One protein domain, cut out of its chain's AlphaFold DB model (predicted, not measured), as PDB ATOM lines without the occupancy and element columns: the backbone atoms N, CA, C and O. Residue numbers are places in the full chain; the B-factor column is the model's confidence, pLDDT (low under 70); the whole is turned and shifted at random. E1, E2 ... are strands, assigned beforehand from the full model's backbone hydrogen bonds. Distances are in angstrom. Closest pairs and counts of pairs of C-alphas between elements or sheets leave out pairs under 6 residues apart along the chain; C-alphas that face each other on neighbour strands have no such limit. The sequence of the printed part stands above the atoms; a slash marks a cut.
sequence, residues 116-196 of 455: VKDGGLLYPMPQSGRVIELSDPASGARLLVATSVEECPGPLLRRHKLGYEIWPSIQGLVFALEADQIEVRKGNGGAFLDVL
ATOM      1  N   VAL A 116      15.578 116.574  22.676       74.12
ATOM      2  CA  VAL A 116      14.864 116.360  23.936       74.12
ATOM      3  C   VAL A 116      13.482 115.799  23.612       74.12
ATOM      4  O   VAL A 116      12.734 116.384  22.827       74.12
ATOM      5  N   LYS A 117      13.154 114.641  24.182       73.38
ATOM      6  CA  LYS A 117      11.879 113.962  23.951       73.38
ATOM      7  C   LYS A 117      11.497 113.142  25.174       73.38
ATOM      8  O   LYS A 117      12.322 112.402  25.689       73.38
ATOM      9  N   ASP A 118      10.247 113.259  25.619       76.06
ATOM     10  CA  ASP A 118       9.682 112.458  26.714       76.06
ATOM     11  C   ASP A 118      10.548 112.441  27.997       76.06
ATOM     12  O   ASP A 118      10.623 111.428  28.684       76.06
ATOM     13  N   GLY A 119      11.231 113.552  28.312       71.31
ATOM     14  CA  GLY A 119      12.117 113.674  29.483       71.31
ATOM     15  C   GLY A 119      13.525 113.082  29.319       71.31
ATOM     16  O   GLY A 119      14.331 113.192  30.238       71.31
ATOM     17  N   GLY A 120      13.840 112.504  28.156       80.00
ATOM     18  CA  GLY A 120      15.161 111.982  27.807       80.00
ATOM     19  C   GLY A 120      15.727 112.600  26.526       80.00
ATOM     20  O   GLY A 120      15.220 113.598  26.001       80.00
ATOM     21  N   LEU A 121      16.791 111.989  26.003       84.19
ATOM     22  CA  LEU A 121      17.454 112.413  24.768       84.19
ATOM     23  C   LEU A 121      17.294 111.357  23.675       84.19
ATOM     24  O   LEU A 121      17.786 110.237  23.787       84.19
ATOM     25  N   LEU A 122      16.657 111.735  22.573       87.38
ATOM     26  CA  LEU A 122      16.625 110.950  21.348       87.38
ATOM     27  C   LEU A 122      17.812 111.332  20.462       87.38
ATOM     28  O   LEU A 122      17.936 112.477  20.045       87.38
ATOM     29  N   TYR A 123      18.640 110.359  20.112       90.50
ATOM     30  CA  TYR A 123      19.688 110.463  19.104       90.50
ATOM     31  C   TYR A 123      19.150 109.923  17.776       90.50
ATOM     32  O   TYR A 123      19.014 108.701  17.645       90.50
ATOM     33  N   PRO A 124      18.801 110.789  16.803       89.38
ATOM     34  CA  PRO A 124      18.163 110.351  15.566       89.38
ATOM     35  C   PRO A 124      19.076 109.428  14.756       89.38
ATOM     36  O   PRO A 124      20.251 109.731  14.554       89.38
ATOM     37  N   MET A 125      18.527 108.313  14.271       91.81
ATOM     38  CA  MET A 125      19.254 107.354  13.436       91.81
ATOM     39  C   MET A 125      18.347 106.825  12.318       91.81
ATOM     40  O   MET A 125      17.213 106.415  12.599       91.81
ATOM     41  N   PRO A 126      18.823 106.766  11.060       88.38
ATOM     42  CA  PRO A 126      18.077 106.133   9.981       88.38
ATOM     43  C   PRO A 126      17.931 104.640  10.284       88.38
ATOM     44  O   PRO A 126      18.894 103.987  10.680       88.38
ATOM     45  N   GLN A 127      16.710 104.109  10.162       90.44
ATOM     46  CA  GLN A 127      16.377 102.695  10.403       90.44
ATOM     47  C   GLN A 127      17.125 102.071  11.598       90.44
ATOM     48  O   GLN A 127      17.847 101.080  11.461       90.44
ATOM     49  N   SER A 128      16.952 102.683  12.776       91.75
ATOM     50  CA  SER A 128      17.558 102.232  14.034       91.75
ATOM     51  C   SER A 128      17.316 100.736  14.291       91.75
ATOM     52  O   SER A 128      16.177 100.243  14.240       91.75
ATOM     53  N   GLY A 129      18.408 100.023  14.562       93.50
ATOM     54  CA  GLY A 129      18.463  98.610  14.916       93.50
ATOM     55  C   GLY A 129      18.184  98.388  16.401       93.50
ATOM     56  O   GLY A 129      17.233  98.955  16.949       93.50
ATOM     57  N   ARG A 130      18.942  97.505  17.049       95.50
ATOM     58  CA  ARG A 130      18.901  97.297  18.508       95.50
ATOM     59  C   ARG A 130      20.016  98.084  19.194       95.50
ATOM     60  O   ARG A 130      21.007  98.447  18.574       95.50
ATOM     61  N   VAL A 131      19.849  98.317  20.493       97.00
ATOM     62  CA  VAL A 131      20.951  98.747  21.357       97.00
ATOM     63  C   VAL A 131      21.525  97.500  22.011       97.00
ATOM     64  O   VAL A 131      20.775  96.713  22.590       97.00
ATOM     65  N   ILE A 132      22.823  97.286  21.841       96.81
ATOM     66  CA  ILE A 132      23.532  96.086  22.280       96.81
ATOM     67  C   ILE A 132      24.524  96.488  23.354       96.81
ATOM     68  O   ILE A 132      25.355  97.362  23.132       96.81
ATOM     69  N   GLU A 133      24.443  95.831  24.500       95.44
ATOM     70  CA  GLU A 133      25.415  96.004  25.568       95.44
ATOM     71  C   GLU A 133      26.624  95.091  25.355       95.44
ATOM     72  O   GLU A 133      26.464  93.900  25.069       95.44
ATOM     73  N   LEU A 134      27.825  95.647  25.499       93.81
ATOM     74  CA  LEU A 134      29.074  94.895  25.544       93.81
ATOM     75  C   LEU A 134      30.067  95.530  26.526       93.81
ATOM     76  O   LEU A 134      29.976  96.711  26.849       93.81
ATOM     77  N   SER A 135      31.054  94.750  26.951       91.88
ATOM     78  CA  SER A 135      32.244  95.278  27.617       91.88
ATOM     79  C   SER A 135      33.323  95.558  26.577       91.88
ATOM     80  O   SER A 135      33.587  94.707  25.727       91.88
ATOM     81  N   ASP A 136      33.939  96.734  26.646       87.56
ATOM     82  CA  ASP A 136      35.064  97.096  25.794       87.56
ATOM     83  C   ASP A 136      36.252  96.148  26.046       87.56
ATOM     84  O   ASP A 136      36.697  96.047  27.192       87.56
ATOM     85  N   PRO A 137      36.788  95.455  25.026       80.06
ATOM     86  CA  PRO A 137      37.898  94.523  25.224       80.06
ATOM     87  C   PRO A 137      39.188  95.183  25.723       80.06
ATOM     88  O   PRO A 137      39.933  94.552  26.471       80.06
ATOM     89  N   ALA A 138      39.455  96.433  25.328       74.94
ATOM     90  CA  ALA A 138      40.685  97.133  25.687       74.94
ATOM     91  C   ALA A 138      40.620  97.771  27.084       74.94
ATOM     92  O   ALA A 138      41.570  97.668  27.860       74.94
ATOM     93  N   SER A 139      39.512  98.436  27.413       76.62
ATOM     94  CA  SER A 139      39.375  99.237  28.633       76.62
ATOM     95  C   SER A 139      38.456  98.622  29.689       76.62
ATOM     96  O   SER A 139      38.421  99.108  30.818       76.62
ATOM     97  N   GLY A 140      37.663  97.607  29.338       80.62
ATOM     98  CA  GLY A 140      36.613  97.049  30.195       80.62
ATOM     99  C   GLY A 140      35.392  97.959  30.380       80.62
ATOM    100  O   GLY A 140      34.516  97.634  31.181       80.62
ATOM    101  N   ALA A 141      35.314  99.093  29.669       81.69
ATOM    102  CA  ALA A 141      34.200 100.032  29.788       81.69
ATOM    103  C   ALA A 141      32.871  99.385  29.372       81.69
ATOM    104  O   ALA A 141      32.822  98.569  28.452       81.69
ATOM    105  N   ARG A 142      31.773  99.774  30.027       91.38
ATOM    106  CA  ARG A 142      30.427  99.337  29.644       91.38
ATOM    107  C   ARG A 142      29.965 100.141  28.432       91.38
ATOM    108  O   ARG A 142      29.743 101.346  28.538       91.38
ATOM    109  N   LEU A 143      29.808  99.474  27.295       95.25
ATOM    110  CA  LEU A 143      29.386 100.085  26.041       95.25
ATOM    111  C   LEU A 143      27.947  99.692  25.699       95.25
ATOM    112  O   LEU A 143      27.590  98.517  25.728       95.25
ATOM    113  N   LEU A 144      27.145 100.670  25.292       97.12
ATOM    114  CA  LEU A 144      25.868 100.474  24.618       97.12
ATOM    115  C   LEU A 144      26.018 100.897  23.155       97.12
ATOM    116  O   LEU A 144      26.186 102.074  22.843       97.12
ATOM    117  N   VAL A 145      25.957  99.932  22.243       97.56
ATOM    118  CA  VAL A 145      26.084 100.150  20.800       97.56
ATOM    119  C   VAL A 145      24.697 100.176  20.187       97.56
ATOM    120  O   VAL A 145      24.043  99.141  20.049       97.56
ATOM    121  N   ALA A 146      24.237 101.363  19.812       97.12
ATOM    122  CA  ALA A 146      23.036 101.513  19.013       97.12
ATOM    123  C   ALA A 146      23.376 101.249  17.545       97.12
ATOM    124  O   ALA A 146      24.158 101.977  16.924       97.12
ATOM    125  N   THR A 147      22.788 100.195  16.995       97.00
ATOM    126  CA  THR A 147      23.045  99.781  15.621       97.00
ATOM    127  C   THR A 147      22.101 100.471  14.634       97.00
ATOM    128  O   THR A 147      21.016 100.933  14.995       97.00
ATOM    129  N   SER A 148      22.494 100.551  13.363       95.50
ATOM    130  CA  SER A 148      21.635 101.034  12.277       95.50
ATOM    131  C   SER A 148      21.717 100.109  11.071       95.50
ATOM    132  O   SER A 148      22.784  99.583  10.748       95.50
ATOM    133  N   VAL A 149      20.561  99.886  10.441       95.06
ATOM    134  CA  VAL A 149      20.435  99.087   9.217       95.06
ATOM    135  C   VAL A 149      20.926  99.866   7.998       95.06
ATOM    136  O   VAL A 149      21.381  99.253   7.041       95.06
ATOM    137  N   GLU A 150      20.834 101.193   8.012       93.31
ATOM    138  CA  GLU A 150      21.309 102.071   6.937       93.31
ATOM    139  C   GLU A 150      22.637 102.724   7.315       93.31
ATOM    140  O   GLU A 150      23.056 102.674   8.470       93.31
ATOM    141  N   GLU A 151      23.316 103.345   6.350       92.88
ATOM    142  CA  GLU A 151      24.518 104.126   6.649       92.88
ATOM    143  C   GLU A 151      24.192 105.233   7.661       92.88
ATOM    144  O   GLU A 151      23.382 106.132   7.426       92.88
ATOM    145  N   CYS A 152      24.827 105.139   8.819       91.19
ATOM    146  CA  CYS A 152      24.674 106.040   9.945       91.19
ATOM    147  C   CYS A 152      26.051 106.200  10.586       91.19
ATOM    148  O   CYS A 152      26.331 105.564  11.603       91.19
ATOM    149  N   PRO A 153      26.948 106.991   9.984       87.69
ATOM    150  CA  PRO A 153      28.266 107.192  10.556       87.69
ATOM    151  C   PRO A 153      28.160 107.951  11.878       87.69
ATOM    152  O   PRO A 153      27.360 108.873  12.000       87.69
ATOM    153  N   GLY A 154      28.947 107.564  12.877       83.94
ATOM    154  CA  GLY A 154      28.917 108.219  14.180       83.94
ATOM    155  C   GLY A 154      29.744 109.500  14.239       83.94
ATOM    156  O   GLY A 154      30.169 110.031  13.206       83.94
ATOM    157  N   PRO A 155      29.974 110.031  15.454       75.62
ATOM    158  CA  PRO A 155      30.800 111.210  15.619       75.62
ATOM    159  C   PRO A 155      32.265 110.916  15.268       75.62
ATOM    160  O   PRO A 155      32.763 109.803  15.420       75.62
ATOM    161  N   LEU A 156      32.973 111.951  14.820       70.31
ATOM    162  CA  LEU A 156      34.419 111.903  14.581       70.31
ATOM    163  C   LEU A 156      35.234 111.767  15.863       70.31
ATOM    164  O   LEU A 156      36.289 111.138  15.882       70.31
ATOM    165  N   LEU A 157      34.745 112.430  16.903       62.84
ATOM    166  CA  LEU A 157      35.416 112.634  18.167       62.84
ATOM    167  C   LEU A 157      34.595 112.031  19.290       62.84
ATOM    168  O   LEU A 157      33.368 111.943  19.213       62.84
ATOM    169  N   ARG A 158      35.305 111.661  20.352       69.44
ATOM    170  CA  ARG A 158      34.678 111.315  21.615       69.44
ATOM    171  C   ARG A 158      33.945 112.543  22.152       69.44
ATOM    172  O   ARG A 158      34.503 113.639  22.161       69.44
ATOM    173  N   ARG A 159      32.696 112.359  22.572       71.31
ATOM    174  CA  ARG A 159      31.847 113.408  23.144       71.31
ATOM    175  C   ARG A 159      31.572 113.075  24.599       71.31
ATOM    176  O   ARG A 159      30.840 112.126  24.862       71.31
ATOM    177  N   HIS A 160      32.139 113.839  25.519       65.75
ATOM    178  CA  HIS A 160      31.882 113.660  26.944       65.75
ATOM    179  C   HIS A 160      30.565 114.341  27.330       65.75
ATOM    180  O   HIS A 160      30.282 115.464  26.908       65.75
ATOM    181  N   LYS A 161      29.744 113.651  28.117       69.44
ATOM    182  CA  LYS A 161      28.481 114.142  28.678       69.44
ATOM    183  C   LYS A 161      28.429 113.769  30.159       69.44
ATOM    184  O   LYS A 161      29.283 113.050  30.671       69.44
ATOM    185  N   LEU A 162      27.437 114.281  30.885       67.31
ATOM    186  CA  LEU A 162      27.304 113.958  32.302       67.31
ATOM    187  C   LEU A 162      26.900 112.483  32.473       67.31
ATOM    188  O   LEU A 162      25.762 112.117  32.191       67.31
ATOM    189  N   GLY A 163      27.845 111.658  32.933       66.75
ATOM    190  CA  GLY A 163      27.660 110.234  33.239       66.75
ATOM    191  C   GLY A 163      27.798 109.275  32.048       66.75
ATOM    192  O   GLY A 163      27.641 108.065  32.222       66.75
ATOM    193  N   TYR A 164      28.094 109.777  30.849       79.19
ATOM    194  CA  TYR A 164      28.373 108.944  29.679       79.19
ATOM    195  C   TYR A 164      29.234 109.677  28.652       79.19
ATOM    196  O   TYR A 164      29.273 110.905  28.599       79.19
ATOM    197  N   GLU A 165      29.855 108.915  27.766       81.06
ATOM    198  CA  GLU A 165      30.545 109.409  26.584       81.06
ATOM    199  C   GLU A 165      29.914 108.816  25.324       81.06
ATOM    200  O   GLU A 165      29.381 107.709  25.344       81.06
ATOM    201  N   ILE A 166      30.028 109.515  24.199       86.88
ATOM    202  CA  ILE A 166      29.767 108.946  22.873       86.88
ATOM    203  C   ILE A 166      31.105 108.782  22.169       86.88
ATOM    204  O   ILE A 166      31.816 109.763  21.959       86.88
ATOM    205  N   TRP A 167      31.465 107.556  21.819       87.19
ATOM    206  CA  TRP A 167      32.743 107.246  21.189       87.19
ATOM    207  C   TRP A 167      32.709 107.451  19.670       87.19
ATOM    208  O   TRP A 167      31.640 107.353  19.058       87.19
ATOM    209  N   PRO A 168      33.876 107.704  19.042       85.00
ATOM    210  CA  PRO A 168      33.982 107.701  17.595       85.00
ATOM    211  C   PRO A 168      33.571 106.359  16.991       85.00
ATOM    212  O   PRO A 168      34.042 105.305  17.418       85.00
ATOM    213  N   SER A 169      32.762 106.395  15.937       92.00
ATOM    214  CA  SER A 169      32.348 105.196  15.204       92.00
ATOM    215  C   SER A 169      32.245 105.476  13.707       92.00
ATOM    216  O   SER A 169      31.969 106.590  13.262       92.00
ATOM    217  N   ILE A 170      32.522 104.457  12.893       92.50
ATOM    218  CA  ILE A 170      32.319 104.511  11.435       92.50
ATOM    219  C   ILE A 170      30.854 104.232  11.094       92.50
ATOM    220  O   ILE A 170      30.380 104.676  10.056       92.50
ATOM    221  N   GLN A 171      30.135 103.543  11.979       95.25
ATOM    222  CA  GLN A 171      28.734 103.190  11.799       95.25
ATOM    223  C   GLN A 171      28.051 103.008  13.155       95.25
ATOM    224  O   GLN A 171      28.659 102.495  14.094       95.25
ATOM    225  N   GLY A 172      26.779 103.386  13.241       95.00
ATOM    226  CA  GLY A 172      26.006 103.365  14.477       95.00
ATOM    227  C   GLY A 172      26.534 104.353  15.520       95.00
ATOM    228  O   GLY A 172      27.434 105.154  15.262       95.00
ATOM    229  N   LEU A 173      25.973 104.281  16.722       94.88
ATOM    230  CA  LEU A 173      26.379 105.089  17.871       94.88
ATOM    231  C   LEU A 173      26.897 104.198  18.990       94.88
ATOM    232  O   LEU A 173      26.320 103.148  19.261       94.88
ATOM    233  N   VAL A 174      27.955 104.641  19.662       95.69
ATOM    234  CA  VAL A 174      28.586 103.902  20.757       95.69
ATOM    235  C   VAL A 174      28.592 104.785  21.988       95.69
ATOM    236  O   VAL A 174      29.237 105.828  21.991       95.69
ATOM    237  N   PHE A 175      27.858 104.378  23.015       94.44
ATOM    238  CA  PHE A 175      27.783 105.077  24.290       94.44
ATOM    239  C   PHE A 175      28.634 104.324  25.309       94.44
ATOM    240  O   PHE A 175      28.344 103.164  25.583       94.44
ATOM    241  N   ALA A 176      29.656 104.955  25.876       88.50
ATOM    242  CA  ALA A 176      30.369 104.419  27.029       88.50
ATOM    243  C   ALA A 176      29.743 104.998  28.297       88.50
ATOM    244  O   ALA A 176      29.722 106.214  28.479       88.50
ATOM    245  N   LEU A 177      29.177 104.143  29.141       86.94
ATOM    246  CA  LEU A 177      28.492 104.584  30.350       86.94
ATOM    247  C   LEU A 177      29.470 104.664  31.520       86.94
ATOM    248  O   LEU A 177      30.201 103.711  31.790       86.94
ATOM    249  N   GLU A 178      29.443 105.787  32.233       76.62
ATOM    250  CA  GLU A 178      30.215 106.002  33.463       76.62
ATOM    251  C   GLU A 178      29.340 105.866  34.715       76.62
ATOM    252  O   GLU A 178      29.849 105.572  35.795       76.62
ATOM    253  N   ALA A 179      28.026 106.080  34.580       69.81
ATOM    254  CA  ALA A 179      27.063 105.971  35.668       69.81
ATOM    255  C   ALA A 179      25.996 104.904  35.385       69.81
ATOM    256  O   ALA A 179      25.380 104.885  34.318       69.81
ATOM    257  N   ASP A 180      25.710 104.071  36.388       75.19
ATOM    258  CA  ASP A 180      24.740 102.968  36.294       75.19
ATOM    259  C   ASP A 180      23.292 103.437  36.099       75.19
ATOM    260  O   ASP A 180      22.447 102.694  35.610       75.19
ATOM    261  N   GLN A 181      23.005 104.683  36.474       76.62
ATOM    262  CA  GLN A 181      21.686 105.303  36.343       76.62
ATOM    263  C   GLN A 181      21.331 105.712  34.908       76.62
ATOM    264  O   GLN A 181      20.202 106.132  34.675       76.62
ATOM    265  N   ILE A 182      22.267 105.641  33.960       83.19
ATOM    266  CA  ILE A 182      22.003 105.977  32.560       83.19
ATOM    267  C   ILE A 182      21.665 104.706  31.795       83.19
ATOM    268  O   ILE A 182      22.401 103.719  31.828       83.19
ATOM    269  N   GLU A 183      20.570 104.760  31.046       88.44
ATOM    270  CA  GLU A 183      20.178 103.701  30.129       88.44
ATOM    271  C   GLU A 183      20.055 104.240  28.711       88.44
ATOM    272  O   GLU A 183      19.527 105.326  28.477       88.44
ATOM    273  N   VAL A 184      20.499 103.445  27.738       92.81
ATOM    274  CA  VAL A 184      20.229 103.697  26.323       92.81
ATOM    275  C   VAL A 184      19.425 102.531  25.777       92.81
ATOM    276  O   VAL A 184      19.832 101.374  25.850       92.81
ATOM    277  N   ARG A 185      18.266 102.838  25.204       92.94
ATOM    278  CA  ARG A 185      17.335 101.864  24.631       92.94
ATOM    279  C   ARG A 185      16.953 102.246  23.212       92.94
ATOM    280  O   ARG A 185      17.167 103.367  22.758       92.94
ATOM    281  N   LYS A 186      16.344 101.311  22.486       92.44
ATOM    282  CA  LYS A 186      15.761 101.625  21.181       92.44
ATOM    283  C   LYS A 186      14.575 102.578  21.366       92.44
ATOM    284  O   LYS A 186      13.588 102.224  22.011       92.44
ATOM    285  N   GLY A 187      14.666 103.765  20.777       87.94
ATOM    286  CA  GLY A 187      13.585 104.740  20.684       87.94
ATOM    287  C   GLY A 187      12.874 104.702  19.334       87.94
ATOM    288  O   GLY A 187      13.344 104.106  18.362       87.94
ATOM    289  N   ASN A 188      11.733 105.389  19.250       87.12
ATOM    290  CA  ASN A 188      11.091 105.641  17.964       87.12
ATOM    291  C   ASN A 188      11.884 106.719  17.204       87.12
ATOM    292  O   ASN A 188      11.826 107.894  17.573       87.12
ATOM    293  N   GLY A 189      12.621 106.302  16.172       87.31
ATOM    294  CA  GLY A 189      13.449 107.174  15.332       87.31
ATOM    295  C   GLY A 189      14.935 107.233  15.700       87.31
ATOM    296  O   GLY A 189      15.661 108.015  15.094       87.31
ATOM    297  N   GLY A 190      15.414 106.438  16.667       92.19
ATOM    298  CA  GLY A 190      16.809 106.534  17.101       92.19
ATOM    299  C   GLY A 190      17.153 105.786  18.385       92.19
ATOM    300  O   GLY A 190      16.348 105.005  18.890       92.19
ATOM    301  N   ALA A 191      18.354 106.023  18.907       93.62
ATOM    302  CA  ALA A 191      18.725 105.603  20.258       93.62
ATOM    303  C   ALA A 191      18.131 106.594  21.266       93.62
ATOM    304  O   ALA A 191      18.232 107.801  21.075       93.62
ATOM    305  N   PHE A 192      17.483 106.100  22.312       91.75
ATOM    306  CA  PHE A 192      16.870 106.925  23.346       91.75
ATOM    307  C   PHE A 192      17.623 106.739  24.653       91.75
ATOM    308  O   PHE A 192      17.697 105.618  25.157       91.75
ATOM    309  N   LEU A 193      18.175 107.828  25.167       89.94
ATOM    310  CA  LEU A 193      18.887 107.884  26.429       89.94
ATOM    311  C   LEU A 193      17.953 108.406  27.519       89.94
ATOM    312  O   LEU A 193      17.310 109.444  27.349       89.94
ATOM    313  N   ASP A 194      17.911 107.675  28.623       84.69
ATOM    314  CA  ASP A 194      17.053 107.911  29.779       84.69
ATOM    315  C   ASP A 194      17.885 107.840  31.070       84.69
ATOM    316  O   ASP A 194      18.961 107.230  31.088       84.69
ATOM    317  N   VAL A 195      17.398 108.458  32.147       74.69
ATOM    318  CA  VAL A 195      18.036 108.403  33.472       74.69
ATOM    319  C   VAL A 195      17.073 107.786  34.478       74.69
ATOM    320  O   VAL A 195      15.975 108.284  34.716       74.69
ATOM    321  N   LEU A 196      17.502 106.699  35.111       63.38
ATOM    322  CA  LEU A 196      16.739 105.980  36.121       63.38
ATOM    323  C   LEU A 196      16.875 106.636  37.507       63.38
ATOM    324  O   LEU A 196      17.979 106.794  38.022       63.38
TER     325      LEU A 196
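AT A GLANCE: This is residues 116 to 196 of the 455 residues of an uncharacterized protein of Acetobacter aceti (UniProt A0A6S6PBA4). This is a small sandwich of two sheets, a strongly twisted one of five strands, E2 E3 E7 E5 E4, and a smaller one of three, E1 E9 E8, only partly face to face. The smaller sheet packs mainly on the E2 and E3 part of the large one, while E4 stays clear of the three strands of the small sheet, and E6 follows E5 at a sharp bend. The 81 printed residues hold no named helix and nine named strands, E1 to E9 in chain order; both sheets are antiparallel and the class is all strand. The whole is compact, with a radius of gyration of the C-alphas of 11.7 A and spans of 29 by 28 by 20 A.

HOW THE PARTS SIT: Begin with the large sheet, at the hairpin of E2, residues 128 to 135, and E3, residues 142 to 148, where N 132 and O 145 are 2.9 A apart, within hydrogen-bond range. On the other side of E3 look for E7, residues 173 to 177, with N 144 and O 175 at 2.8 A. Next comes E5, residues 164 to 167, where N 165 and O 176 of E7 are 2.8 A apart. The edge strand E4, residues 159 to 161, forms a hairpin with E5, with N 159 and O 166 at 2.8 A. E5 runs on into E6, residues 169 to 171, at 68 degrees; E6 pairs with no named strand. In the second sheet, E9, residues 190 to 195, is the inner strand. It forms a hairpin with E8, residues 182 to 187, with N 185 and O 192 at 2.8 A, and is antiparallel to E1, residues 120 to 124, with N 123 and O 191 at 2.8 A. Between the sheets, the closest C-alphas of E2 and E8 are Val 131 and Arg 185, 5.8 A apart. E4 and E8 are apart.

IN THESE COORDINATES: Find C-alpha 128 at (17.558, 102.232, 14.034); from there E2 runs 21.2 A to C-alpha 135. E3 covers 19.5 A, E9 16.5 A and E8 14.6 A. E1 begins at C-alpha 120, (15.161, 111.982, 27.807), and E9 ends at C-alpha 195, (18.036, 108.403, 33.472).

THE WHOLE: The two C-alphas farthest apart, those of Asp 118 and Ala 138, are 34.6 A apart. The printed part has no cut, and no link is long. Look for low confidence, pLDDT under 70, at residues 157 to 158, 160 to 163, 179 and 196; the mean of the printed part is 85.5.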